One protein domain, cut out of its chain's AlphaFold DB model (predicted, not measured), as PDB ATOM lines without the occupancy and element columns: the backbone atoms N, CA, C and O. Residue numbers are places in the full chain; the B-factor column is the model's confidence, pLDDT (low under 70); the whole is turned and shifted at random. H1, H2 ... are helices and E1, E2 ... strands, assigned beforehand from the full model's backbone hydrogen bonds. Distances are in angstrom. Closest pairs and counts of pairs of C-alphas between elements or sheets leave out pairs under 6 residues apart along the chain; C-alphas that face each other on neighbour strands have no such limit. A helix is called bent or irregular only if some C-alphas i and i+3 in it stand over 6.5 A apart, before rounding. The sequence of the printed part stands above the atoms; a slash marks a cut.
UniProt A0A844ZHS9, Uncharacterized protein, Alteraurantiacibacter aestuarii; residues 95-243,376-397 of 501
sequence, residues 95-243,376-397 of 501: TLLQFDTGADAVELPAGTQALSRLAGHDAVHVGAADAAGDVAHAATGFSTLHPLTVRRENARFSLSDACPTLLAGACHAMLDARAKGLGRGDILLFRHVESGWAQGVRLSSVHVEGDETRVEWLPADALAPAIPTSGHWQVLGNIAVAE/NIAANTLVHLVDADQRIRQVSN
ATOM      1  N   THR A  95      12.573 -41.572   2.533       97.38
ATOM      2  CA  THR A  95      12.049 -42.891   2.195       97.38
ATOM      3  C   THR A  95      10.572 -43.006   2.565       97.38
ATOM      4  O   THR A  95       9.955 -42.064   3.066       97.38
ATOM      5  N   LEU A  96      10.003 -44.176   2.305       98.25
ATOM      6  CA  LEU A  96       8.661 -44.553   2.714       98.25
ATOM      7  C   LEU A  96       8.759 -45.604   3.815       98.25
ATOM      8  O   LEU A  96       9.419 -46.623   3.620       98.25
ATOM      9  N   LEU A  97       8.085 -45.372   4.939       98.31
ATOM     10  CA  LEU A  97       7.907 -46.362   5.997       98.31
ATOM     11  C   LEU A  97       6.561 -47.058   5.832       98.31
ATOM     12  O   LEU A  97       5.541 -46.389   5.688       98.31
ATOM     13  N   GLN A  98       6.568 -48.386   5.877       98.12
ATOM     14  CA  GLN A  98       5.386 -49.239   5.862       98.12
ATOM     15  C   GLN A  98       5.210 -49.884   7.235       98.12
ATOM     16  O   GLN A  98       6.173 -50.395   7.814       98.12
ATOM     17  N   PHE A  99       3.981 -49.848   7.745       97.88
ATOM     18  CA  PHE A  99       3.648 -50.321   9.085       97.88
ATOM     19  C   PHE A  99       2.618 -51.450   9.042       97.88
ATOM     20  O   PHE A  99       1.587 -51.349   8.371       97.88
ATOM     21  N   ASP A 100       2.853 -52.483   9.849       96.44
ATOM     22  CA  ASP A 100       1.874 -53.537  10.112       96.44
ATOM     23  C   ASP A 100       1.393 -53.459  11.561       96.44
ATOM     24  O   ASP A 100       2.173 -53.242  12.489       96.44
ATOM     25  N   THR A 101       0.102 -53.697  11.779       96.00
ATOM     26  CA  THR A 101      -0.509 -53.692  13.111       96.00
ATOM     27  C   THR A 101      -1.316 -54.959  13.370       96.00
ATOM     28  O   THR A 101      -1.885 -55.563  12.461       96.00
ATOM     29  N   GLY A 102      -1.357 -55.369  14.639       91.69
ATOM     30  CA  GLY A 102      -2.244 -56.429  15.111       91.69
ATOM     31  C   GLY A 102      -3.653 -55.965  15.479       91.69
ATOM     32  O   GLY A 102      -4.528 -56.813  15.634       91.69
ATOM     33  N   ALA A 103      -3.862 -54.660  15.652       94.06
ATOM     34  CA  ALA A 103      -5.147 -54.069  16.016       94.06
ATOM     35  C   ALA A 103      -5.910 -53.598  14.771       94.06
ATOM     36  O   ALA A 103      -5.323 -53.448  13.707       94.06
ATOM     37  N   ASP A 104      -7.214 -53.344  14.879       93.81
ATOM     38  CA  ASP A 104      -8.001 -52.903  13.718       93.81
ATOM     39  C   ASP A 104      -7.529 -51.546  13.172       93.81
ATOM     40  O   ASP A 104      -7.357 -51.399  11.960       93.81
ATOM     41  N   ALA A 105      -7.243 -50.595  14.065       95.06
ATOM     42  CA  ALA A 105      -6.641 -49.309  13.735       95.06
ATOM     43  C   ALA A 105      -5.741 -48.799  14.873       95.06
ATOM     44  O   ALA A 105      -6.053 -48.979  16.055       95.06
ATOM     45  N   VAL A 106      -4.639 -48.144  14.509       96.75
ATOM     46  CA  VAL A 106      -3.702 -47.473  15.421       96.75
ATOM     47  C   VAL A 106      -3.330 -46.119  14.829       96.75
ATOM     48  O   VAL A 106      -2.933 -46.044  13.669       96.75
ATOM     49  N   GLU A 107      -3.447 -45.053  15.616       96.25
ATOM     50  CA  GLU A 107      -2.996 -43.720  15.213       96.25
ATOM     51  C   GLU A 107      -1.505 -43.566  15.519       96.25
ATOM     52  O   GLU A 107      -1.087 -43.727  16.665       96.25
ATOM     53  N   LEU A 108      -0.712 -43.242  14.499       94.75
ATOM     54  CA  LEU A 108       0.690 -42.875  14.646       94.75
ATOM     55  C   LEU A 108       0.849 -41.360  14.491       94.75
ATOM     56  O   LEU A 108       0.427 -40.810  13.468       94.75
ATOM     57  N   PRO A 109       1.474 -40.670  15.460       94.69
ATOM     58  CA  PRO A 109       1.784 -39.257  15.316       94.69
ATOM     59  C   PRO A 109       2.887 -39.032  14.269       94.69
ATOM     60  O   PRO A 109       3.683 -39.924  13.951       94.69
ATOM     61  N   ALA A 110       2.961 -37.804  13.749       92.38
ATOM     62  CA  ALA A 110       4.172 -37.347  13.071       92.38
ATOM     63  C   ALA A 110       5.359 -37.393  14.047       92.38
ATOM     64  O   ALA A 110       5.178 -37.223  15.252       92.38
ATOM     65  N   GLY A 111       6.564 -37.613  13.533       92.12
ATOM     66  CA  GLY A 111       7.762 -37.776  14.353       92.12
ATOM     67  C   GLY A 111       7.935 -39.177  14.941       92.12
ATOM     68  O   GLY A 111       8.872 -39.384  15.703       92.12
ATOM     69  N   THR A 112       7.088 -40.151  14.580       94.19
ATOM     70  CA  THR A 112       7.307 -41.556  14.962       94.19
ATOM     71  C   THR A 112       8.639 -42.015  14.375       94.19
ATOM     72  O   THR A 112       8.831 -41.955  13.155       94.19
ATOM     73  N   GLN A 113       9.558 -42.452  15.233       93.88
ATOM     74  CA  GLN A 113      10.934 -42.728  14.844       93.88
ATOM     75  C   GLN A 113      11.156 -44.218  14.568       93.88
ATOM     76  O   GLN A 113      10.801 -45.074  15.380       93.88
ATOM     77  N   ALA A 114      11.786 -44.512  13.431       94.50
ATOM     78  CA  ALA A 114      12.259 -45.832  13.052       94.50
ATOM     79  C   ALA A 114      13.790 -45.857  12.950       94.50
ATOM     80  O   ALA A 114      14.394 -44.922  12.424       94.50
ATOM     81  N   LEU A 115      14.424 -46.932  13.418       93.69
ATOM     82  CA  LEU A 115      15.882 -47.091  13.403       93.69
ATOM     83  C   LEU A 115      16.307 -48.267  12.525       93.69
ATOM     84  O   LEU A 115      15.623 -49.296  12.433       93.69
ATOM     85  N   SER A 116      17.486 -48.134  11.916       92.25
ATOM     86  CA  SER A 116      18.200 -49.272  11.341       92.25
ATOM     87  C   SER A 116      18.529 -50.306  12.415       92.25
ATOM     88  O   SER A 116      18.629 -49.958  13.590       92.25
ATOM     89  N   ARG A 117      18.775 -51.554  12.005       88.75
ATOM     90  CA  ARG A 117      19.088 -52.655  12.927       88.75
ATOM     91  C   ARG A 117      20.145 -52.284  13.977       88.75
ATOM     92  O   ARG A 117      21.270 -51.926  13.627       88.75
ATOM     93  N   LEU A 118      19.780 -52.434  15.246       85.69
ATOM     94  CA  LEU A 118      20.661 -52.267  16.397       85.69
ATOM     95  C   LEU A 118      21.317 -53.609  16.725       85.69
ATOM     96  O   LEU A 118      20.655 -54.643  16.809       85.69
ATOM     97  N   ALA A 119      22.637 -53.613  16.912       81.00
ATOM     98  CA  ALA A 119      23.337 -54.828  17.311       81.00
ATOM     99  C   ALA A 119      22.825 -55.310  18.683       81.00
ATOM    100  O   ALA A 119      22.694 -54.519  19.617       81.00
ATOM    101  N   GLY A 120      22.522 -56.606  18.797       79.88
ATOM    102  CA  GLY A 120      22.041 -57.217  20.043       79.88
ATOM    103  C   GLY A 120      20.577 -56.932  20.401       79.88
ATOM    104  O   GLY A 120      20.162 -57.303  21.493       79.88
ATOM    105  N   HIS A 121      19.802 -56.306  19.508       79.75
ATOM    106  CA  HIS A 121      18.375 -56.048  19.707       79.75
ATOM    107  C   HIS A 121      17.548 -56.736  18.616       79.75
ATOM    108  O   HIS A 121      17.678 -56.413  17.437       79.75
ATOM    109  N   ASP A 122      16.659 -57.643  19.021       81.88
ATOM    110  CA  ASP A 122      15.741 -58.345  18.109       81.88
ATOM    111  C   ASP A 122      14.297 -57.820  18.196       81.88
ATOM    112  O   ASP A 122      13.471 -58.094  17.325       81.88
ATOM    113  N   ALA A 123      13.977 -57.058  19.247       85.25
ATOM    114  CA  ALA A 123      12.650 -56.493  19.444       85.25
ATOM    115  C   ALA A 123      12.379 -55.354  18.452       85.25
ATOM    116  O   ALA A 123      13.232 -54.501  18.213       85.25
ATOM    117  N   VAL A 124      11.160 -55.311  17.909       88.69
ATOM    118  CA  VAL A 124      10.714 -54.197  17.055       88.69
ATOM    119  C   VAL A 124      10.623 -52.905  17.860       88.69
ATOM    120  O   VAL A 124      10.950 -51.855  17.336       88.69
ATOM    121  N   HIS A 125      10.228 -52.967  19.129       91.69
ATOM    122  CA  HIS A 125      10.104 -51.786  19.983       91.69
ATOM    123  C   HIS A 125      11.341 -51.601  20.849       91.69
ATOM    124  O   HIS A 125      11.803 -52.550  21.482       91.69
ATOM    125  N   VAL A 126      11.841 -50.371  20.885       89.00
ATOM    126  CA  VAL A 126      13.004 -49.947  21.668       89.00
ATOM    127  C   VAL A 126      12.605 -48.712  22.474       89.00
ATOM    128  O   VAL A 126      11.888 -47.850  21.964       89.00
ATOM    129  N   GLY A 127      13.032 -48.637  23.736       84.12
ATOM    130  CA  GLY A 127      12.768 -47.465  24.572       84.12
ATOM    131  C   GLY A 127      13.632 -46.271  24.164       84.12
ATOM    132  O   GLY A 127      14.767 -46.462  23.721       84.12
ATOM    133  N   ALA A 128      13.167 -45.033  24.368       75.75
ATOM    134  CA  ALA A 128      13.983 -43.843  24.077       75.75
ATOM    135  C   ALA A 128      15.344 -43.834  24.797       75.75
ATOM    136  O   ALA A 128      16.332 -43.372  24.231       75.75
ATOM    137  N   ALA A 129      15.424 -44.375  26.018       73.00
ATOM    138  CA  ALA A 129      16.685 -44.472  26.756       73.00
ATOM    139  C   ALA A 129      17.715 -45.363  26.039       73.00
ATOM    140  O   ALA A 129      18.883 -44.993  25.929       73.00
ATOM    141  N   ASP A 130      17.272 -46.496  25.489       71.69
ATOM    142  CA  ASP A 130      18.124 -47.407  24.718       71.69
ATOM    143  C   ASP A 130      18.481 -46.802  23.348       71.69
ATOM    144  O   ASP A 130      19.598 -46.971  22.853       71.69
ATOM    145  N   ALA A 131      17.561 -46.024  22.765       68.06
ATOM    146  CA  ALA A 131      17.767 -45.283  21.522       68.06
ATOM    147  C   ALA A 131      18.715 -44.071  21.662       68.06
ATOM    148  O   ALA A 131      19.219 -43.565  20.658       68.06
ATOM    149  N   ALA A 132      18.992 -43.615  22.886       64.81
ATOM    150  CA  ALA A 132      19.920 -42.521  23.167       64.81
ATOM    151  C   ALA A 132      21.369 -42.991  23.413       64.81
ATOM    152  O   ALA A 132      22.267 -42.161  23.536       64.81
ATOM    153  N   GLY A 133      21.637 -44.301  23.479       62.66
ATOM    154  CA  GLY A 133      22.991 -44.831  23.693       62.66
ATOM    155  C   GLY A 133      23.911 -44.727  22.465       62.66
ATOM    156  O   GLY A 133      23.456 -44.496  21.344       62.66
ATOM    157  N   ASP A 134      25.215 -44.966  22.642       57.72
ATOM    158  CA  ASP A 134      26.224 -44.894  21.563       57.72
ATOM    159  C   ASP A 134      25.939 -45.860  20.397       57.72
ATOM    160  O   ASP A 134      26.124 -45.529  19.224       57.72
ATOM    161  N   VAL A 135      25.434 -47.062  20.703       58.62
ATOM    162  CA  VAL A 135      25.045 -48.068  19.695       58.62
ATOM    163  C   VAL A 135      23.862 -47.577  18.858       58.62
ATOM    164  O   VAL A 135      23.795 -47.841  17.657       58.62
ATOM    165  N   ALA A 136      22.954 -46.814  19.466       58.91
ATOM    166  CA  ALA A 136      21.816 -46.231  18.780       58.91
ATOM    167  C   ALA A 136      22.171 -44.950  18.013       58.91
ATOM    168  O   ALA A 136      21.674 -44.757  16.906       58.91
ATOM    169  N   HIS A 137      23.138 -44.164  18.490       64.50
ATOM    170  CA  HIS A 137      23.751 -43.091  17.702       64.50
ATOM    171  C   HIS A 137      24.445 -43.628  16.438       64.50
ATOM    172  O   HIS A 137      24.461 -42.970  15.390       64.50
ATOM    173  N   ALA A 138      24.985 -44.851  16.483       65.69
ATOM    174  CA  ALA A 138      25.531 -45.519  15.304       65.69
ATOM    175  C   ALA A 138      24.443 -45.961  14.305       65.69
ATOM    176  O   ALA A 138      24.697 -45.925  13.096       65.69
ATOM    177  N   ALA A 139      23.228 -46.280  14.763       78.44
ATOM    178  CA  ALA A 139      22.087 -46.592  13.902       78.44
ATOM    179  C   ALA A 139      21.562 -45.354  13.163       78.44
ATOM    180  O   ALA A 139      21.634 -44.226  13.646       78.44
ATOM    181  N   THR A 140      21.088 -45.534  11.935       87.56
ATOM    182  CA  THR A 140      20.479 -44.451  11.154       87.56
ATOM    183  C   THR A 140      18.998 -44.368  11.509       87.56
ATOM    184  O   THR A 140      18.270 -45.348  11.339       87.56
ATOM    185  N   GLY A 141      18.572 -43.215  12.027       91.62
ATOM    186  CA  GLY A 141      17.189 -42.952  12.413       91.62
ATOM    187  C   GLY A 141      16.420 -42.191  11.341       91.62
ATOM    188  O   GLY A 141      16.988 -41.367  10.630       91.62
ATOM    189  N   PHE A 142      15.126 -42.473  11.229       95.38
ATOM    190  CA  PHE A 142      14.182 -41.786  10.353       95.38
ATOM    191  C   PHE A 142      12.917 -41.458  11.128       95.38
ATOM    192  O   PHE A 142      12.445 -42.281  11.906       95.38
ATOM    193  N   SER A 143      12.336 -40.291  10.881       95.00
ATOM    194  CA  SER A 143      11.100 -39.855  11.533       95.00
ATOM    195  C   SER A 143       9.989 -39.663  10.506       95.00
ATOM    196  O   SER A 143      10.235 -39.131   9.420       95.00
ATOM    197  N   THR A 144       8.762 -40.080  10.829       96.62
ATOM    198  CA  THR A 144       7.595 -39.826   9.967       96.62
ATOM    199  C   THR A 144       7.316 -38.324   9.851       96.62
ATOM    200  O   THR A 144       7.360 -37.594  10.838       96.62
ATOM    201  N   LEU A 145       7.000 -37.842   8.646       95.69
ATOM    202  CA  LEU A 145       6.752 -36.414   8.388       95.69
ATOM    203  C   LEU A 145       5.291 -35.989   8.579       95.69
ATOM    204  O   LEU A 145       4.970 -34.803   8.552       95.69
ATOM    205  N   HIS A 146       4.384 -36.947   8.732       95.25
ATOM    206  CA  HIS A 146       2.961 -36.705   8.939       95.25
ATOM    207  C   HIS A 146       2.361 -37.827   9.793       95.25
ATOM    208  O   HIS A 146       2.916 -38.931   9.817       95.25
ATOM    209  N   PRO A 147       1.232 -37.578  10.481       95.12
ATOM    210  CA  PRO A 147       0.516 -38.644  11.163       95.12
ATOM    211  C   PRO A 147      -0.054 -39.652  10.157       95.12
ATOM    212  O   PRO A 147      -0.283 -39.326   8.984       95.12
ATOM    213  N   LEU A 148      -0.291 -40.875  10.621       95.31
ATOM    214  CA  LEU A 148      -0.846 -41.966   9.827       95.31
ATOM    215  C   LEU A 148      -1.744 -42.847  10.698       95.31
ATOM    216  O   LEU A 148      -1.316 -43.325  11.745       95.31
ATOM    217  N   THR A 149      -2.944 -43.159  10.215       96.25
ATOM    218  CA  THR A 149      -3.770 -44.214  10.808       96.25
ATOM    219  C   THR A 149      -3.425 -45.559  10.172       96.25
ATOM    220  O   THR A 149      -3.800 -45.835   9.029       96.25
ATOM    221  N   VAL A 150      -2.730 -46.417  10.910       97.00
ATOM    222  CA  VAL A 150      -2.349 -47.763  10.468       97.00
ATOM    223  C   VAL A 150      -3.533 -48.704  10.669       97.00
ATOM    224  O   VAL A 150      -4.014 -48.852  11.791       97.00
ATOM    225  N   ARG A 151      -4.000 -49.362   9.603       96.00
ATOM    226  CA  ARG A 151      -5.120 -50.319   9.659       96.00
ATOM    227  C   ARG A 151      -4.673 -51.712   9.261       96.00
ATOM    228  O   ARG A 151      -4.007 -51.880   8.241       96.00
ATOM    229  N   ARG A 152      -5.082 -52.728  10.021       95.19
ATOM    230  CA  ARG A 152      -4.705 -54.128   9.752       95.19
ATOM    231  C   ARG A 152      -5.100 -54.589   8.350       95.19
ATOM    232  O   ARG A 152      -4.328 -55.276   7.693       95.19
ATOM    233  N   GLU A 153      -6.281 -54.193   7.891       93.00
ATOM    234  CA  GLU A 153      -6.821 -54.582   6.582       93.00
ATOM    235  C   GLU A 153      -6.216 -53.816   5.398       93.00
ATOM    236  O   GLU A 153      -6.297 -54.298   4.277       93.00
ATOM    237  N   ASN A 154      -5.549 -52.681   5.643       94.25
ATOM    238  CA  ASN A 154      -4.916 -51.878   4.592       94.25
ATOM    239  C   ASN A 154      -3.401 -52.117   4.483       94.25
ATOM    240  O   ASN A 154      -2.705 -51.362   3.811       94.25
ATOM    241  N   ALA A 155      -2.862 -53.135   5.160       94.19
ATOM    242  CA  ALA A 155      -1.430 -53.416   5.121       94.19
ATOM    243  C   ALA A 155      -0.966 -53.846   3.721       94.19
ATOM    244  O   ALA A 155       0.096 -53.425   3.253       94.19
ATOM    245  N   ARG A 156      -1.751 -54.707   3.062       95.44
ATOM    246  CA  ARG A 156      -1.432 -55.320   1.770       95.44
ATOM    247  C   ARG A 156      -2.720 -55.560   0.986       95.44
ATOM    248  O   ARG A 156      -3.689 -56.041   1.561       95.44
ATOM    249  N   PHE A 157      -2.676 -55.286  -0.309       95.44
ATOM    250  CA  PHE A 157      -3.717 -55.586  -1.289       95.44
ATOM    251  C   PHE A 157      -3.093 -56.302  -2.492       95.44
ATOM    252  O   PHE A 157      -1.873 -56.218  -2.708       95.44
ATOM    253  N   SER A 158      -3.929 -56.945  -3.298       94.69
ATOM    254  CA  SER A 158      -3.571 -57.392  -4.643       94.69
ATOM    255  C   SER A 158      -4.337 -56.563  -5.675       94.69
ATOM    256  O   SER A 158      -5.227 -55.773  -5.348       94.69
ATOM    257  N   LEU A 159      -3.959 -56.700  -6.943       95.19
ATOM    258  CA  LEU A 159      -4.778 -56.165  -8.027       95.19
ATOM    259  C   LEU A 159      -5.989 -57.072  -8.249       95.19
ATOM    260  O   LEU A 159      -5.879 -58.285  -8.094       95.19
ATOM    261  N   SER A 160      -7.117 -56.476  -8.629       94.12
ATOM    262  CA  SER A 160      -8.325 -57.205  -9.020       94.12
ATOM    263  C   SER A 160      -8.038 -58.183 -10.161       94.12
ATOM    264  O   SER A 160      -7.328 -57.852 -11.114       94.12
ATOM    265  N   ASP A 161      -8.677 -59.352 -10.117       90.31
ATOM    266  CA  ASP A 161      -8.626 -60.353 -11.188       90.31
ATOM    267  C   ASP A 161      -9.147 -59.813 -12.532       90.31
ATOM    268  O   ASP A 161      -8.753 -60.298 -13.594       90.31
ATOM    269  N   ALA A 162     -10.012 -58.790 -12.510       87.38
ATOM    270  CA  ALA A 162     -10.509 -58.133 -13.716       87.38
ATOM    271  C   ALA A 162      -9.453 -57.233 -14.380       87.38
ATOM    272  O   ALA A 162      -9.522 -56.985 -15.584       87.38
ATOM    273  N   CYS A 163      -8.484 -56.730 -13.609       86.00
ATOM    274  CA  CYS A 163      -7.403 -55.854 -14.067       86.00
ATOM    275  C   CYS A 163      -6.075 -56.213 -13.362       86.00
ATOM    276  O   CYS A 163      -5.543 -55.399 -12.602       86.00
ATOM    277  N   PRO A 164      -5.509 -57.412 -13.613       86.62
ATOM    278  CA  PRO A 164      -4.386 -57.945 -12.838       86.62
ATOM    279  C   PRO A 164      -3.022 -57.382 -13.265       86.62
ATOM    280  O   PRO A 164      -1.994 -57.719 -12.678       86.62
ATOM    281  N   THR A 165      -2.982 -56.556 -14.313       86.88
ATOM    282  CA  THR A 165      -1.753 -55.983 -14.867       86.88
ATOM    283  C   THR A 165      -1.818 -54.463 -14.900       86.88
ATOM    284  O   THR A 165      -2.871 -53.861 -15.104       86.88
ATOM    285  N   LEU A 166      -0.658 -53.836 -14.715       90.69
ATOM    286  CA  LEU A 166      -0.477 -52.395 -14.827       90.69
ATOM    287  C   LEU A 166       0.374 -52.079 -16.053       90.69
ATOM    288  O   LEU A 166       1.224 -52.869 -16.463       90.69
ATOM    289  N   LEU A 167       0.140 -50.904 -16.632       90.19
ATOM    290  CA  LEU A 167       0.892 -50.394 -17.774       90.19
ATOM    291  C   LEU A 167       1.720 -49.176 -17.371       90.19
ATOM    292  O   LEU A 167       1.381 -48.441 -16.441       90.19
ATOM    293  N   ALA A 168       2.804 -48.948 -18.107       92.12
ATOM    294  CA  ALA A 168       3.537 -47.693 -18.055       92.12
ATOM    295  C   ALA A 168       2.573 -46.509 -18.240       92.12
ATOM    296  O   ALA A 168       1.712 -46.528 -19.118       92.12
ATOM    297  N   GLY A 169       2.712 -45.481 -17.407       94.00
ATOM    298  CA  GLY A 169       1.827 -44.319 -17.420       94.00
ATOM    299  C   GLY A 169       0.477 -44.530 -16.721       94.00
ATOM    300  O   GLY A 169      -0.340 -43.608 -16.715       94.00
ATOM    301  N   ALA A 170       0.217 -45.702 -16.126       94.25
ATOM    302  CA  ALA A 170      -1.014 -45.929 -15.376       94.25
ATOM    303  C   ALA A 170      -1.179 -44.879 -14.267       94.25
ATOM    304  O   ALA A 170      -0.229 -44.553 -13.551       94.25
ATOM    305  N   CYS A 171      -2.405 -44.362 -14.162       96.50
ATOM    306  CA  CYS A 171      -2.844 -43.372 -13.170       96.50
ATOM    307  C   CYS A 171      -4.005 -43.889 -12.304       96.50
ATOM    308  O   CYS A 171      -4.642 -43.121 -11.587       96.50
ATOM    309  N   HIS A 172      -4.334 -45.174 -12.434       96.44
ATOM    310  CA  HIS A 172      -5.373 -45.839 -11.666       96.44
ATOM    311  C   HIS A 172      -5.085 -47.339 -11.562       96.44
ATOM    312  O   HIS A 172      -4.343 -47.890 -12.378       96.44
ATOM    313  N   ALA A 173      -5.690 -47.985 -10.571       96.50
ATOM    314  CA  ALA A 173      -5.680 -49.430 -10.390       96.50
ATOM    315  C   ALA A 173      -6.985 -49.886  -9.722       96.50
ATOM    316  O   ALA A 173      -7.640 -49.101  -9.031       96.50
ATOM    317  N   MET A 174      -7.339 -51.155  -9.912       96.19
ATOM    318  CA  MET A 174      -8.420 -51.808  -9.176       96.19
ATOM    319  C   MET A 174      -7.811 -52.773  -8.159       96.19
ATOM    320  O   MET A 174      -6.997 -53.618  -8.531       96.19
ATOM    321  N   LEU A 175      -8.176 -52.626  -6.887       96.44
ATOM    322  CA  LEU A 175      -7.732 -53.483  -5.788       96.44
ATOM    323  C   LEU A 175      -8.759 -54.590  -5.536       96.44
ATOM    324  O   LEU A 175      -9.961 -54.323  -5.547       96.44
ATOM    325  N   ASP A 176      -8.277 -55.790  -5.230       94.38
ATOM    326  CA  ASP A 176      -9.059 -57.010  -4.956       94.38
ATOM    327  C   ASP A 176      -9.793 -57.017  -3.600       94.38
ATOM    328  O   ASP A 176     -10.213 -58.066  -3.111       94.38
ATOM    329  N   ALA A 177      -9.917 -55.859  -2.953       92.62
ATOM    330  CA  ALA A 177     -10.506 -55.760  -1.632       92.62
ATOM    331  C   ALA A 177     -11.237 -54.440  -1.412       92.62
ATOM    332  O   ALA A 177     -10.886 -53.386  -1.953       92.62
ATOM    333  N   ARG A 178     -12.211 -54.494  -0.504       92.62
ATOM    334  CA  ARG A 178     -12.947 -53.344   0.008       92.62
ATOM    335  C   ARG A 178     -12.107 -52.600   1.042       92.62
ATOM    336  O   ARG A 178     -12.144 -52.924   2.233       92.62
ATOM    337  N   ALA A 179     -11.373 -51.584   0.602       87.94
ATOM    338  CA  ALA A 179     -10.538 -50.777   1.476       87.94
ATOM    339  C   ALA A 179     -11.405 -49.988   2.471       87.94
ATOM    340  O   ALA A 179     -12.406 -49.369   2.098       87.94
ATOM    341  N   LYS A 180     -11.019 -49.978   3.753       89.81
ATOM    342  CA  LYS A 180     -11.722 -49.195   4.783       89.81
ATOM    343  C   LYS A 180     -10.863 -48.034   5.246       89.81
ATOM    344  O   LYS A 180      -9.708 -48.205   5.625       89.81
ATOM    345  N   GLY A 181     -11.439 -46.834   5.226       90.19
ATOM    346  CA  GLY A 181     -10.744 -45.618   5.651       90.19
ATOM    347  C   GLY A 181      -9.534 -45.238   4.790       90.19
ATOM    348  O   GLY A 181      -8.788 -44.363   5.210       90.19
ATOM    349  N   LEU A 182      -9.347 -45.887   3.632       94.69
ATOM    350  CA  LEU A 182      -8.420 -45.457   2.590       94.69
ATOM    351  C   LEU A 182      -9.065 -44.297   1.827       94.69
ATOM    352  O   LEU A 182     -10.226 -44.391   1.423       94.69
ATOM    353  N   GLY A 183      -8.336 -43.205   1.640       94.44
ATOM    354  CA  GLY A 183      -8.867 -41.994   1.034       94.44
ATOM    355  C   GLY A 183      -7.831 -41.181   0.272       94.44
ATOM    356  O   GLY A 183      -6.671 -41.558   0.102       94.44
ATOM    357  N   ARG A 184      -8.279 -40.018  -0.212       95.25
ATOM    358  CA  ARG A 184      -7.410 -39.050  -0.882       95.25
ATOM    359  C   ARG A 184      -6.267 -38.632   0.044       95.25
ATOM    360  O   ARG A 184      -6.492 -38.229   1.183       95.25
ATOM    361  N   GLY A 185      -5.057 -38.635  -0.500       94.62
ATOM    362  CA  GLY A 185      -3.835 -38.266   0.197       94.62
ATOM    363  C   GLY A 185      -3.105 -39.445   0.830       94.62
ATOM    364  O   GLY A 185      -1.933 -39.272   1.164       94.62
ATOM    365  N   ASP A 186      -3.729 -40.620   0.942       96.12
ATOM    366  CA  ASP A 186      -3.029 -41.831   1.367       96.12
ATOM    367  C   ASP A 186      -2.013 -42.272   0.309       96.12
ATOM    368  O   ASP A 186      -2.101 -41.911  -0.869       96.12
ATOM    369  N   ILE A 187      -1.013 -43.030   0.748       97.69
ATOM    370  CA  ILE A 187       0.072 -43.512  -0.102       97.69
ATOM    371  C   ILE A 187      -0.070 -45.021  -0.263       97.69
ATOM    372  O   ILE A 187      -0.173 -45.744   0.731       97.69
ATOM    373  N   LEU A 188      -0.018 -45.484  -1.511       98.00
ATOM    374  CA  LEU A 188       0.143 -46.895  -1.840       98.00
ATOM    375  C   LEU A 188       1.477 -47.108  -2.546       98.00
ATOM    376  O   LEU A 188       1.912 -46.275  -3.342       98.00
ATOM    377  N   LEU A 189       2.117 -48.238  -2.266       97.56
ATOM    378  CA  LEU A 189       3.310 -48.681  -2.976       97.56
ATOM    379  C   LEU A 189       2.965 -49.887  -3.834       97.56
ATOM    380  O   LEU A 189       2.651 -50.956  -3.314       97.56
ATOM    381  N   PHE A 190       3.087 -49.724  -5.144       96.81
ATOM    382  CA  PHE A 190       2.954 -50.812  -6.099       96.81
ATOM    383  C   PHE A 190       4.292 -51.514  -6.221       96.81
ATOM    384  O   PHE A 190       5.290 -50.877  -6.555       96.81
ATOM    385  N   ARG A 191       4.316 -52.816  -5.946       95.50
ATOM    386  CA  ARG A 191       5.504 -53.657  -6.025       95.50
ATOM    387  C   ARG A 191       5.253 -54.837  -6.946       95.50
ATOM    388  O   ARG A 191       4.289 -55.576  -6.769       95.50
ATOM    389  N   HIS A 192       6.169 -55.047  -7.872       94.25
ATOM    390  CA  HIS A 192       6.229 -56.243  -8.688       94.25
ATOM    391  C   HIS A 192       7.130 -57.278  -8.005       94.25
ATOM    392  O   HIS A 192       8.298 -56.997  -7.717       94.25
ATOM    393  N   VAL A 193       6.585 -58.454  -7.691       91.75
ATOM    394  CA  VAL A 193       7.220 -59.425  -6.785       91.75
ATOM    395  C   VAL A 193       8.495 -60.014  -7.388       91.75
ATOM    396  O   VAL A 193       9.520 -60.077  -6.714       91.75
ATOM    397  N   GLU A 194       8.461 -60.405  -8.658       92.56
ATOM    398  CA  GLU A 194       9.539 -61.151  -9.312       92.56
ATOM    399  C   GLU A 194      10.736 -60.270  -9.667       92.56
ATOM    400  O   GLU A 194      11.880 -60.714  -9.601       92.56
ATOM    401  N   SER A 195      10.487 -59.017 -10.053       91.12
ATOM    402  CA  SER A 195      11.553 -58.082 -10.442       91.12
ATOM    403  C   SER A 195      12.055 -57.225  -9.282       91.12
ATOM    404  O   SER A 195      13.095 -56.584  -9.405       91.12
ATOM    405  N   GLY A 196      11.295 -57.151  -8.185       89.75
ATOM    406  CA  GLY A 196      11.543 -56.213  -7.092       89.75
ATOM    407  C   GLY A 196      11.277 -54.747  -7.451       89.75
ATOM    408  O   GLY A 196      11.571 -53.870  -6.641       89.75
ATOM    409  N   TRP A 197      10.728 -54.458  -8.638       93.06
ATOM    410  CA  TRP A 197      10.360 -53.097  -9.031       93.06
ATOM    411  C   TRP A 197       9.284 -52.557  -8.090       93.06
ATOM    412  O   TRP A 197       8.320 -53.262  -7.792       93.06
ATOM    413  N   ALA A 198       9.425 -51.314  -7.634       94.62
ATOM    414  CA  ALA A 198       8.413 -50.684  -6.807       94.62
ATOM    415  C   ALA A 198       8.356 -49.167  -6.999       94.62
ATOM    416  O   ALA A 198       9.382 -48.518  -7.198       94.62
ATOM    417  N   GLN A 199       7.155 -48.605  -6.881       95.69
ATOM    418  CA  GLN A 199       6.915 -47.166  -6.925       95.69
ATOM    419  C   GLN A 199       5.769 -46.798  -5.987       95.69
ATOM    420  O   GLN A 199       4.749 -47.485  -5.921       95.69
ATOM    421  N   GLY A 200       5.953 -45.705  -5.251       96.69
ATOM    422  CA  GLY A 200       4.902 -45.120  -4.430       96.69
ATOM    423  C   GLY A 200       4.085 -44.126  -5.239       96.69
ATOM    424  O   GLY A 200       4.644 -43.394  -6.055       96.69
ATOM    425  N   VAL A 201       2.788 -44.060  -4.971       97.31
ATOM    426  CA  VAL A 201       1.890 -43.046  -5.529       97.31
ATOM    427  C   VAL A 201       1.042 -42.453  -4.415       97.31
ATOM    428  O   VAL A 201       0.703 -43.149  -3.451       97.31
ATOM    429  N   ARG A 202       0.684 -41.171  -4.537       97.12
ATOM    430  CA  ARG A 202      -0.302 -40.559  -3.643       97.12
ATOM    431  C   ARG A 202      -1.682 -40.569  -4.286       97.12
ATOM    432  O   ARG A 202      -1.866 -40.079  -5.399       97.12
ATOM    433  N   LEU A 203      -2.662 -41.091  -3.556       97.44
ATOM    434  CA  LEU A 203      -4.025 -41.242  -4.049       97.44
ATOM    435  C   LEU A 203      -4.710 -39.881  -4.205       97.44
ATOM    436  O   LEU A 203      -4.781 -39.086  -3.264       97.44
ATOM    437  N   SER A 204      -5.252 -39.621  -5.390       97.06
ATOM    438  CA  SER A 204      -6.095 -38.460  -5.681       97.06
ATOM    439  C   SER A 204      -7.574 -38.766  -5.433       97.06
ATOM    440  O   SER A 204      -8.302 -37.886  -4.964       97.06
ATOM    441  N   SER A 205      -8.007 -40.002  -5.697       96.50
ATOM    442  CA  SER A 205      -9.374 -40.476  -5.480       96.50
ATOM    443  C   SER A 205      -9.396 -41.960  -5.085       96.50
ATOM    444  O   SER A 205      -8.500 -42.729  -5.441       96.50
ATOM    445  N   VAL A 206     -10.410 -42.345  -4.305       97.25
ATOM    446  CA  VAL A 206     -10.654 -43.725  -3.860       97.25
ATOM    447  C   VAL A 206     -12.155 -43.977  -3.921       97.25
ATOM    448  O   VAL A 206     -12.924 -43.249  -3.294       97.25
ATOM    449  N   HIS A 207     -12.566 -44.997  -4.669       96.69
ATOM    450  CA  HIS A 207     -13.962 -45.373  -4.860       96.69
ATOM    451  C   HIS A 207     -14.130 -46.863  -4.572       96.69
ATOM    452  O   HIS A 207     -13.494 -47.704  -5.197       96.69
ATOM    453  N   VAL A 208     -14.980 -47.190  -3.605       94.94
ATOM    454  CA  VAL A 208     -15.311 -48.579  -3.278       94.94
ATOM    455  C   VAL A 208     -16.443 -49.040  -4.194       94.94
ATOM    456  O   VAL A 208     -17.531 -48.461  -4.167       94.94
ATOM    457  N   GLU A 209     -16.194 -50.087  -4.975       93.38
ATOM    458  CA  GLU A 209     -17.110 -50.658  -5.965       93.38
ATOM    459  C   GLU A 209     -17.448 -52.102  -5.558       93.38
ATOM    460  O   GLU A 209     -16.780 -53.062  -5.930       93.38
ATOM    461  N   GLY A 210     -18.484 -52.266  -4.727       91.50
ATOM    462  CA  GLY A 210     -18.828 -53.572  -4.157       91.50
ATOM    463  C   GLY A 210     -17.761 -54.063  -3.171       91.50
ATOM    464  O   GLY A 210     -17.561 -53.431  -2.128       91.50
ATOM    465  N   ASP A 211     -17.111 -55.176  -3.514       92.56
ATOM    466  CA  ASP A 211     -16.019 -55.785  -2.740       92.56
ATOM    467  C   ASP A 211     -14.620 -55.394  -3.250       92.56
ATOM    468  O   ASP A 211     -13.623 -55.787  -2.650       92.56
ATOM    469  N   GLU A 212     -14.537 -54.581  -4.304       95.25
ATOM    470  CA  GLU A 212     -13.289 -54.059  -4.867       95.25
ATOM    471  C   GLU A 212     -13.138 -52.559  -4.586       95.25
ATOM    472  O   GLU A 212     -14.086 -51.863  -4.196       95.25
ATOM    473  N   THR A 213     -11.927 -52.033  -4.774       96.69
ATOM    474  CA  THR A 213     -11.655 -50.598  -4.618       96.69
ATOM    475  C   THR A 213     -10.883 -50.057  -5.807       96.69
ATOM    476  O   THR A 213      -9.737 -50.438  -6.044       96.69
ATOM    477  N   ARG A 214     -11.471 -49.089  -6.506       97.00
ATOM    478  CA  ARG A 214     -10.804 -48.307  -7.540       97.00
ATOM    479  C   ARG A 214     -10.018 -47.170  -6.900       97.00
ATOM    480  O   ARG A 214     -10.571 -46.352  -6.162       97.00
ATOM    481  N   VAL A 215      -8.733 -47.092  -7.214       97.75
ATOM    482  CA  VAL A 215      -7.835 -46.031  -6.749       97.75
ATOM    483  C   VAL A 215      -7.264 -45.272  -7.935       97.75
ATOM    484  O   VAL A 215      -6.944 -45.868  -8.961       97.75
ATOM    485  N   GLU A 216      -7.125 -43.957  -7.797       97.75
ATOM    486  CA  GLU A 216      -6.571 -43.083  -8.835       97.75
ATOM    487  C   GLU A 216      -5.523 -42.146  -8.234       97.75
ATOM    488  O   GLU A 216      -5.558 -41.834  -7.041       97.75
ATOM    489  N   TRP A 217      -4.580 -41.693  -9.056       97.69
ATOM    490  CA  TRP A 217      -3.530 -40.748  -8.677       97.69
ATOM    491  C   TRP A 217      -3.242 -39.753  -9.803       97.69
ATOM    492  O   TRP A 217      -3.789 -39.832 -10.904       97.69
ATOM    493  N   LEU A 218      -2.431 -38.738  -9.503       95.31
ATOM    494  CA  LEU A 218      -2.124 -37.668 -10.451       95.31
ATOM    495  C   LEU A 218      -1.124 -38.136 -11.525       95.31
ATOM    496  O   LEU A 218      -0.234 -38.923 -11.209       95.31
ATOM    497  N   PRO A 219      -1.168 -37.580 -12.752       94.00
ATOM    498  CA  PRO A 219      -0.235 -37.944 -13.827       94.00
ATOM    499  C   PRO A 219       1.253 -37.775 -13.489       94.00
ATOM    500  O   PRO A 219       2.095 -38.469 -14.045       94.00
ATOM    501  N   ALA A 220       1.596 -36.878 -12.563       92.19
ATOM    502  CA  ALA A 220       2.972 -36.710 -12.095       92.19
ATOM    503  C   ALA A 220       3.489 -37.896 -11.251       92.19
ATOM    504  O   ALA A 220       4.697 -38.046 -11.107       92.19
ATOM    505  N   ASP A 221       2.588 -38.737 -10.730       94.38
ATOM    506  CA  ASP A 221       2.891 -40.011 -10.063       94.38
ATOM    507  C   ASP A 221       2.631 -41.220 -10.986       94.38
ATOM    508  O   ASP A 221       2.606 -42.360 -10.521       94.38
ATOM    509  N   ALA A 222       2.403 -41.004 -12.287       95.06
ATOM    510  CA  ALA A 222       2.170 -42.093 -13.230       95.06
ATOM    511  C   ALA A 222       3.305 -43.131 -13.176       95.06
ATOM    512  O   ALA A 222       4.477 -42.790 -12.978       95.06
ATOM    513  N   LEU A 223       2.962 -44.414 -13.330       93.88
ATOM    514  CA  LEU A 223       3.964 -45.479 -13.218       93.88
ATOM    515  C   LEU A 223       5.038 -45.331 -14.300       93.88
ATOM    516  O   LEU A 223       4.724 -45.083 -15.467       93.88
ATOM    517  N   ALA A 224       6.303 -45.481 -13.908       90.44
ATOM    518  CA  ALA A 224       7.446 -45.249 -14.786       90.44
ATOM    519  C   ALA A 224       7.399 -46.096 -16.083       90.44
ATOM    520  O   ALA A 224       6.870 -47.204 -16.093       90.44
ATOM    521  N   PRO A 225       8.011 -45.644 -17.192       82.75
ATOM    522  CA  PRO A 225       7.952 -46.353 -18.475       82.75
ATOM    523  C   PRO A 225       8.623 -47.737 -18.496       82.75
ATOM    524  O   PRO A 225       8.368 -48.522 -19.403       82.75
ATOM    525  N   ALA A 226       9.461 -48.055 -17.509       82.56
ATOM    526  CA  ALA A 226      10.209 -49.309 -17.423       82.56
ATOM    527  C   ALA A 226       9.594 -50.323 -16.435       82.56
ATOM    528  O   ALA A 226      10.335 -51.074 -15.796       82.56
ATOM    529  N   ILE A 227       8.264 -50.335 -16.260       89.19
ATOM    530  CA  ILE A 227       7.620 -51.317 -15.378       89.19
ATOM    531  C   ILE A 227       7.536 -52.715 -16.019       89.19
ATOM    532  O   ILE A 227       7.370 -52.828 -17.237       89.19
ATOM    533  N   PRO A 228       7.590 -53.790 -15.217       89.19
ATOM    534  CA  PRO A 228       7.242 -55.135 -15.669       89.19
ATOM    535  C   PRO A 228       5.795 -55.204 -16.172       89.19
ATOM    536  O   PRO A 228       4.900 -54.617 -15.571       89.19
ATOM    537  N   THR A 229       5.552 -55.935 -17.260       82.50
ATOM    538  CA  THR A 229       4.219 -56.051 -17.887       82.50
ATOM    539  C   THR A 229       3.486 -57.347 -17.542       82.50
ATOM    540  O   THR A 229       2.302 -57.485 -17.847       82.50
ATOM    541  N   SER A 230       4.167 -58.300 -16.907       83.38
ATOM    542  CA  SER A 230       3.618 -59.581 -16.469       83.38
ATOM    543  C   SER A 230       4.280 -60.032 -15.172       83.38
ATOM    544  O   SER A 230       5.450 -59.728 -14.950       83.38
ATOM    545  N   GLY A 231       3.534 -60.786 -14.365       86.19
ATOM    546  CA  GLY A 231       3.950 -61.260 -13.046       86.19
ATOM    547  C   GLY A 231       2.977 -60.810 -11.963       86.19
ATOM    548  O   GLY A 231       1.878 -60.325 -12.260       86.19
ATOM    549  N   HIS A 232       3.363 -61.009 -10.708       90.25
ATOM    550  CA  HIS A 232       2.501 -60.741  -9.570       90.25
ATOM    551  C   HIS A 232       2.740 -59.346  -8.999       90.25
ATOM    552  O   HIS A 232       3.852 -58.957  -8.630       90.25
ATOM    553  N   TRP A 233       1.644 -58.602  -8.869       92.94
ATOM    554  CA  TRP A 233       1.626 -57.298  -8.230       92.94
ATOM    555  C   TRP A 233       1.153 -57.416  -6.789       92.94
ATOM    556  O   TRP A 233       0.117 -58.009  -6.499       92.94
ATOM    557  N   GLN A 234       1.902 -56.793  -5.891       94.75
ATOM    558  CA  GLN A 234       1.502 -56.565  -4.516       94.75
ATOM    559  C   GLN A 234       1.437 -55.067  -4.260       94.75
ATOM    560  O   GLN A 234       2.369 -54.331  -4.584       94.75
ATOM    561  N   VAL A 235       0.356 -54.623  -3.633       97.25
ATOM    562  CA  VAL A 235       0.160 -53.222  -3.273       97.25
ATOM    563  C   VAL A 235       0.274 -53.099  -1.759       97.25
ATOM    564  O   VAL A 235      -0.459 -53.751  -1.022       97.25
ATOM    565  N   LEU A 236       1.220 -52.301  -1.274       97.44
ATOM    566  CA  LEU A 236       1.391 -52.051   0.157       97.44
ATOM    567  C   LEU A 236       0.674 -50.756   0.542       97.44
ATOM    568  O   LEU A 236       0.814 -49.747  -0.151       97.44
ATOM    569  N   GLY A 237      -0.059 -50.788   1.653       96.56
ATOM    570  CA  GLY A 237      -0.637 -49.607   2.291       96.56
ATOM    571  C   GLY A 237      -0.035 -49.370   3.676       96.56
ATOM    572  O   GLY A 237       1.015 -49.921   4.006       96.56
ATOM    573  N   ASN A 238      -0.678 -48.515   4.479       97.06
ATOM    574  CA  ASN A 238      -0.130 -48.001   5.744       97.06
ATOM    575  C   ASN A 238       1.265 -47.380   5.570       97.06
ATOM    576  O   ASN A 238       2.213 -47.740   6.273       97.06
ATOM    577  N   ILE A 239       1.388 -46.469   4.605       97.62
ATOM    578  CA  ILE A 239       2.663 -45.857   4.244       97.62
ATOM    579  C   ILE A 239       2.726 -44.409   4.719       97.62
ATOM    580  O   ILE A 239       1.813 -43.623   4.465       97.62
ATOM    581  N   ALA A 240       3.837 -44.043   5.357       97.44
ATOM    582  CA  ALA A 240       4.172 -42.661   5.677       97.44
ATOM    583  C   ALA A 240       5.481 -42.244   5.004       97.44
ATOM    584  O   ALA A 240       6.416 -43.039   4.886       97.44
ATOM    585  N   VAL A 241       5.566 -40.974   4.601       97.69
ATOM    586  CA  VAL A 241       6.849 -40.379   4.210       97.69
ATOM    587  C   VAL A 241       7.699 -40.213   5.463       97.69
ATOM    588  O   VAL A 241       7.215 -39.702   6.476       97.69
ATOM    589  N   ALA A 242       8.955 -40.631   5.385       96.81
ATOM    590  CA  ALA A 242       9.912 -40.481   6.463       96.81
ATOM    591  C   ALA A 242      11.199 -39.834   5.969       96.81
ATOM    592  O   ALA A 242      11.605 -39.987   4.814       96.81
ATOM    593  N   GLU A 243      11.843 -39.119   6.877       96.12
ATOM    594  CA  GLU A 243      13.052 -38.363   6.602       96.12
ATOM    595  C   GLU A 243      14.118 -38.679   7.635       96.12
ATOM    596  O   GLU A 243      13.817 -38.920   8.806       96.12
ATOM    597  N   ASN A 376      21.646 -42.523   3.233       95.81
ATOM    598  CA  ASN A 376      21.217 -43.413   2.157       95.81
ATOM    599  C   ASN A 376      21.382 -44.875   2.587       95.81
ATOM    600  O   ASN A 376      22.499 -45.377   2.726       95.81
ATOM    601  N   ILE A 377      20.263 -45.562   2.785       95.62
ATOM    602  CA  ILE A 377      20.213 -46.944   3.268       95.62
ATOM    603  C   ILE A 377      19.399 -47.819   2.320       95.62
ATOM    604  O   ILE A 377      18.500 -47.351   1.619       95.62
ATOM    605  N   ALA A 378      19.705 -49.114   2.305       96.56
ATOM    606  CA  ALA A 378      18.993 -50.078   1.478       96.56
ATOM    607  C   ALA A 378      17.531 -50.251   1.928       96.56
ATOM    608  O   ALA A 378      17.163 -49.953   3.071       96.56
ATOM    609  N   ALA A 379      16.695 -50.780   1.034       95.56
ATOM    610  CA  ALA A 379      15.345 -51.211   1.382       95.56
ATOM    611  C   ALA A 379      15.374 -52.240   2.530       95.56
ATOM    612  O   ALA A 379      16.290 -53.057   2.622       95.56
ATOM    613  N   ASN A 380      14.347 -52.219   3.378       94.81
ATOM    614  CA  ASN A 380      14.140 -53.121   4.516       94.81
ATOM    615  C   ASN A 380      15.270 -53.095   5.565       94.81
ATOM    616  O   ASN A 380      15.543 -54.100   6.221       94.81
ATOM    617  N   THR A 381      15.921 -51.943   5.730       95.50
ATOM    618  CA  THR A 381      16.965 -51.721   6.743       95.50
ATOM    619  C   THR A 381      16.388 -51.178   8.054       95.50
ATOM    620  O   THR A 381      16.914 -51.489   9.124       95.50
ATOM    621  N   LEU A 382      15.319 -50.376   7.986       95.12
ATOM    622  CA  LEU A 382      14.632 -49.798   9.145       95.12
ATOM    623  C   LEU A 382      13.672 -50.828   9.737       95.12
ATOM    624  O   LEU A 382      12.744 -51.255   9.056       95.12
ATOM    625  N   VAL A 383      13.926 -51.248  10.978       95.25
ATOM    626  CA  VAL A 383      13.245 -52.404  11.595       95.25
ATOM    627  C   VAL A 383      12.836 -52.190  13.052       95.25
ATOM    628  O   VAL A 383      12.020 -52.958  13.557       95.25
ATOM    629  N   HIS A 384      13.373 -51.166  13.721       94.69
ATOM    630  CA  HIS A 384      13.005 -50.829  15.097       94.69
ATOM    631  C   HIS A 384      12.160 -49.558  15.136       94.69
ATOM    632  O   HIS A 384      12.347 -48.683  14.297       94.69
ATOM    633  N   LEU A 385      11.281 -49.446  16.125       94.00
ATOM    634  CA  LEU A 385      10.469 -48.285  16.462       94.00
ATOM    635  C   LEU A 385      10.839 -47.791  17.858       94.00
ATOM    636  O   LEU A 385      10.979 -48.601  18.776       94.00
ATOM    637  N   VAL A 386      10.964 -46.475  18.015       91.50
ATOM    638  CA  VAL A 386      11.278 -45.842  19.304       91.50
ATOM    639  C   VAL A 386       9.995 -45.332  19.946       91.50
ATOM    640  O   VAL A 386       9.286 -44.542  19.323       91.50
ATOM    641  N   ASP A 387       9.693 -45.802  21.161       87.62
ATOM    642  CA  ASP A 387       8.534 -45.392  21.978       87.62
ATOM    643  C   ASP A 387       7.185 -45.352  21.223       87.62
ATOM    644  O   ASP A 387       6.276 -44.586  21.547       87.62
ATOM    645  N   ALA A 388       7.030 -46.197  20.200       88.56
ATOM    646  CA  ALA A 388       5.808 -46.277  19.414       88.56
ATOM    647  C   ALA A 388       4.733 -47.134  20.104       88.56
ATOM    648  O   ALA A 388       4.986 -47.889  21.047       88.56
ATOM    649  N   ASP A 389       3.503 -47.051  19.590       92.38
ATOM    650  CA  ASP A 389       2.401 -47.890  20.053       92.38
ATOM    651  C   ASP A 389       2.720 -49.381  19.838       92.38
ATOM    652  O   ASP A 389       2.919 -49.844  18.712       92.38
ATOM    653  N   GLN A 390       2.712 -50.152  20.929       92.81
ATOM    654  CA  GLN A 390       3.068 -51.578  20.959       92.81
ATOM    655  C   GLN A 390       2.159 -52.464  20.088       92.81
ATOM    656  O   GLN A 390       2.495 -53.611  19.787       92.81
ATOM    657  N   ARG A 391       0.993 -51.959  19.660       95.19
ATOM    658  CA  ARG A 391       0.096 -52.659  18.727       95.19
ATOM    659  C   ARG A 391       0.636 -52.669  17.298       95.19
ATOM    660  O   ARG A 391       0.176 -53.485  16.490       95.19
ATOM    661  N   ILE A 392       1.583 -51.792  16.962       96.00
ATOM    662  CA  ILE A 392       2.361 -51.888  15.724       96.00
ATOM    663  C   ILE A 392       3.323 -53.064  15.861       96.00
ATOM    664  O   ILE A 392       4.095 -53.148  16.806       96.00
ATOM    665  N   ARG A 393       3.255 -54.014  14.933       95.06
ATOM    666  CA  ARG A 393       4.026 -55.263  14.996       95.06
ATOM    667  C   ARG A 393       5.293 -55.223  14.166       95.06
ATOM    668  O   ARG A 393       6.205 -55.991  14.443       95.06
ATOM    669  N   GLN A 394       5.328 -54.385  13.137       95.44
ATOM    670  CA  GLN A 394       6.451 -54.312  12.219       95.44
ATOM    671  C   GLN A 394       6.518 -52.927  11.584       95.44
ATOM    672  O   GLN A 394       5.487 -52.322  11.280       95.44
ATOM    673  N   VAL A 395       7.745 -52.476  11.348       97.06
ATOM    674  CA  VAL A 395       8.071 -51.361  10.466       97.06
ATOM    675  C   VAL A 395       9.058 -51.849   9.412       97.06
ATOM    676  O   VAL A 395       9.882 -52.727   9.677       97.06
ATOM    677  N   SER A 396       8.953 -51.316   8.203       96.75
ATOM    678  CA  SER A 396       9.937 -51.523   7.144       96.75
ATOM    679  C   SER A 396      10.060 -50.277   6.276       96.75
ATOM    680  O   SER A 396       9.150 -49.452   6.245       96.75
ATOM    681  N   ASN A 397      11.163 -50.146   5.539       97.06
ATOM    682  CA  ASN A 397      11.267 -49.213   4.418       97.06
ATOM    683  C   ASN A 397      11.293 -49.986   3.090       97.06
ATOM    684  O   ASN A 397      12.358 -50.435   2.668       97.06
TER     685      ASN A 397
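AT A GLANCE: This is residues 95 to 243 and 376 to 397 of the 501 residues of an uncharacterized protein of Alteraurantiacibacter aestuarii (UniProt A0A844ZHS9). What shape do these atoms make? Two lobes stand end to end along the longest axis, each a six-stranded antiparallel sheet curled like part of a barrel: E13 E3 E4 E12 E1 E14, with the antiparallel pair E2 E5 crossed over part of it, and E6 E11 E8 E9 E10 E7. The tiny H1 and H2 lie at the first lobe's far end. What is printed? There are 171 residues, in the order E1 E2 E3 H1 H2, then E4 to E14; the class is mostly strand, though with 82 residues under half are in named elements. The whole is compact, with a radius of gyration of the C-alphas of 16.7 A, and spans 51 by 32 by 25 A.

HOW THE PARTS SIT: How is the first sheet built? E1, residues 95 to 101, pairs with E12, residues 239 to 243, N 97 and O 240 at 2.9 A, and with E14, residues 392 to 396, N 98 and O 396 at 2.8 A. E13, residues 382 to 386, and E3, residues 113 to 116, face these three in a folded sheet, bent back on itself, with E4, residues 141 to 144, as hinge. What is on it? E2, residues 105 to 108, and E5, residues 148 to 151, N 106 and O 150 at 2.9 A, form a sandwich with it, two sheets face to face; the closest C-alphas of E1 and E5, Phe 99 and Val 150, are 6.7 A apart. H1, residues 128 to 131, too short for an O i to N i+4 pair, is on the sheet; H2, residues 134 to 138, its one such pair within hydrogen-bond range, only grazes it. How is the second built? E6, residues 156 to 158, E11, residues 233 to 236, and E8, residues 187 to 192, face E10, residues 212 to 217, and E7, residues 172 to 175, with E9, residues 198 to 209, as hinge of another folded sheet. Hairpins E8 E9, N 190 and O 199 at 2.9 A, and E9 E10, N 207 and O 214 at 2.8 A, make a meander of successive antiparallel neighbours; E7 E8 E9 E10 and E8 E9 E10 E11 are Greek keys, the first strand neighbouring the fourth.

IN THESE COORDINATES: Where are the anchors? E1, 19.8 A long, begins at C-alpha 95 (12.049, -42.891, 2.195), and E14 ends at C-alpha 396 (9.937, -51.523, 7.144). Which strand is longest? E9, 25.5 A, bends by 86 degrees at residue 204.

THE WHOLE: Is anything missing? Residues 244 to 375 are not printed; C-alphas 243 and 376 are 10.6 A apart. Which links are long? E3 to H1, E6 to E7, E7 to E8 and E10 to E11. Where is confidence low? Residues 131 to 138 have pLDDT under 70.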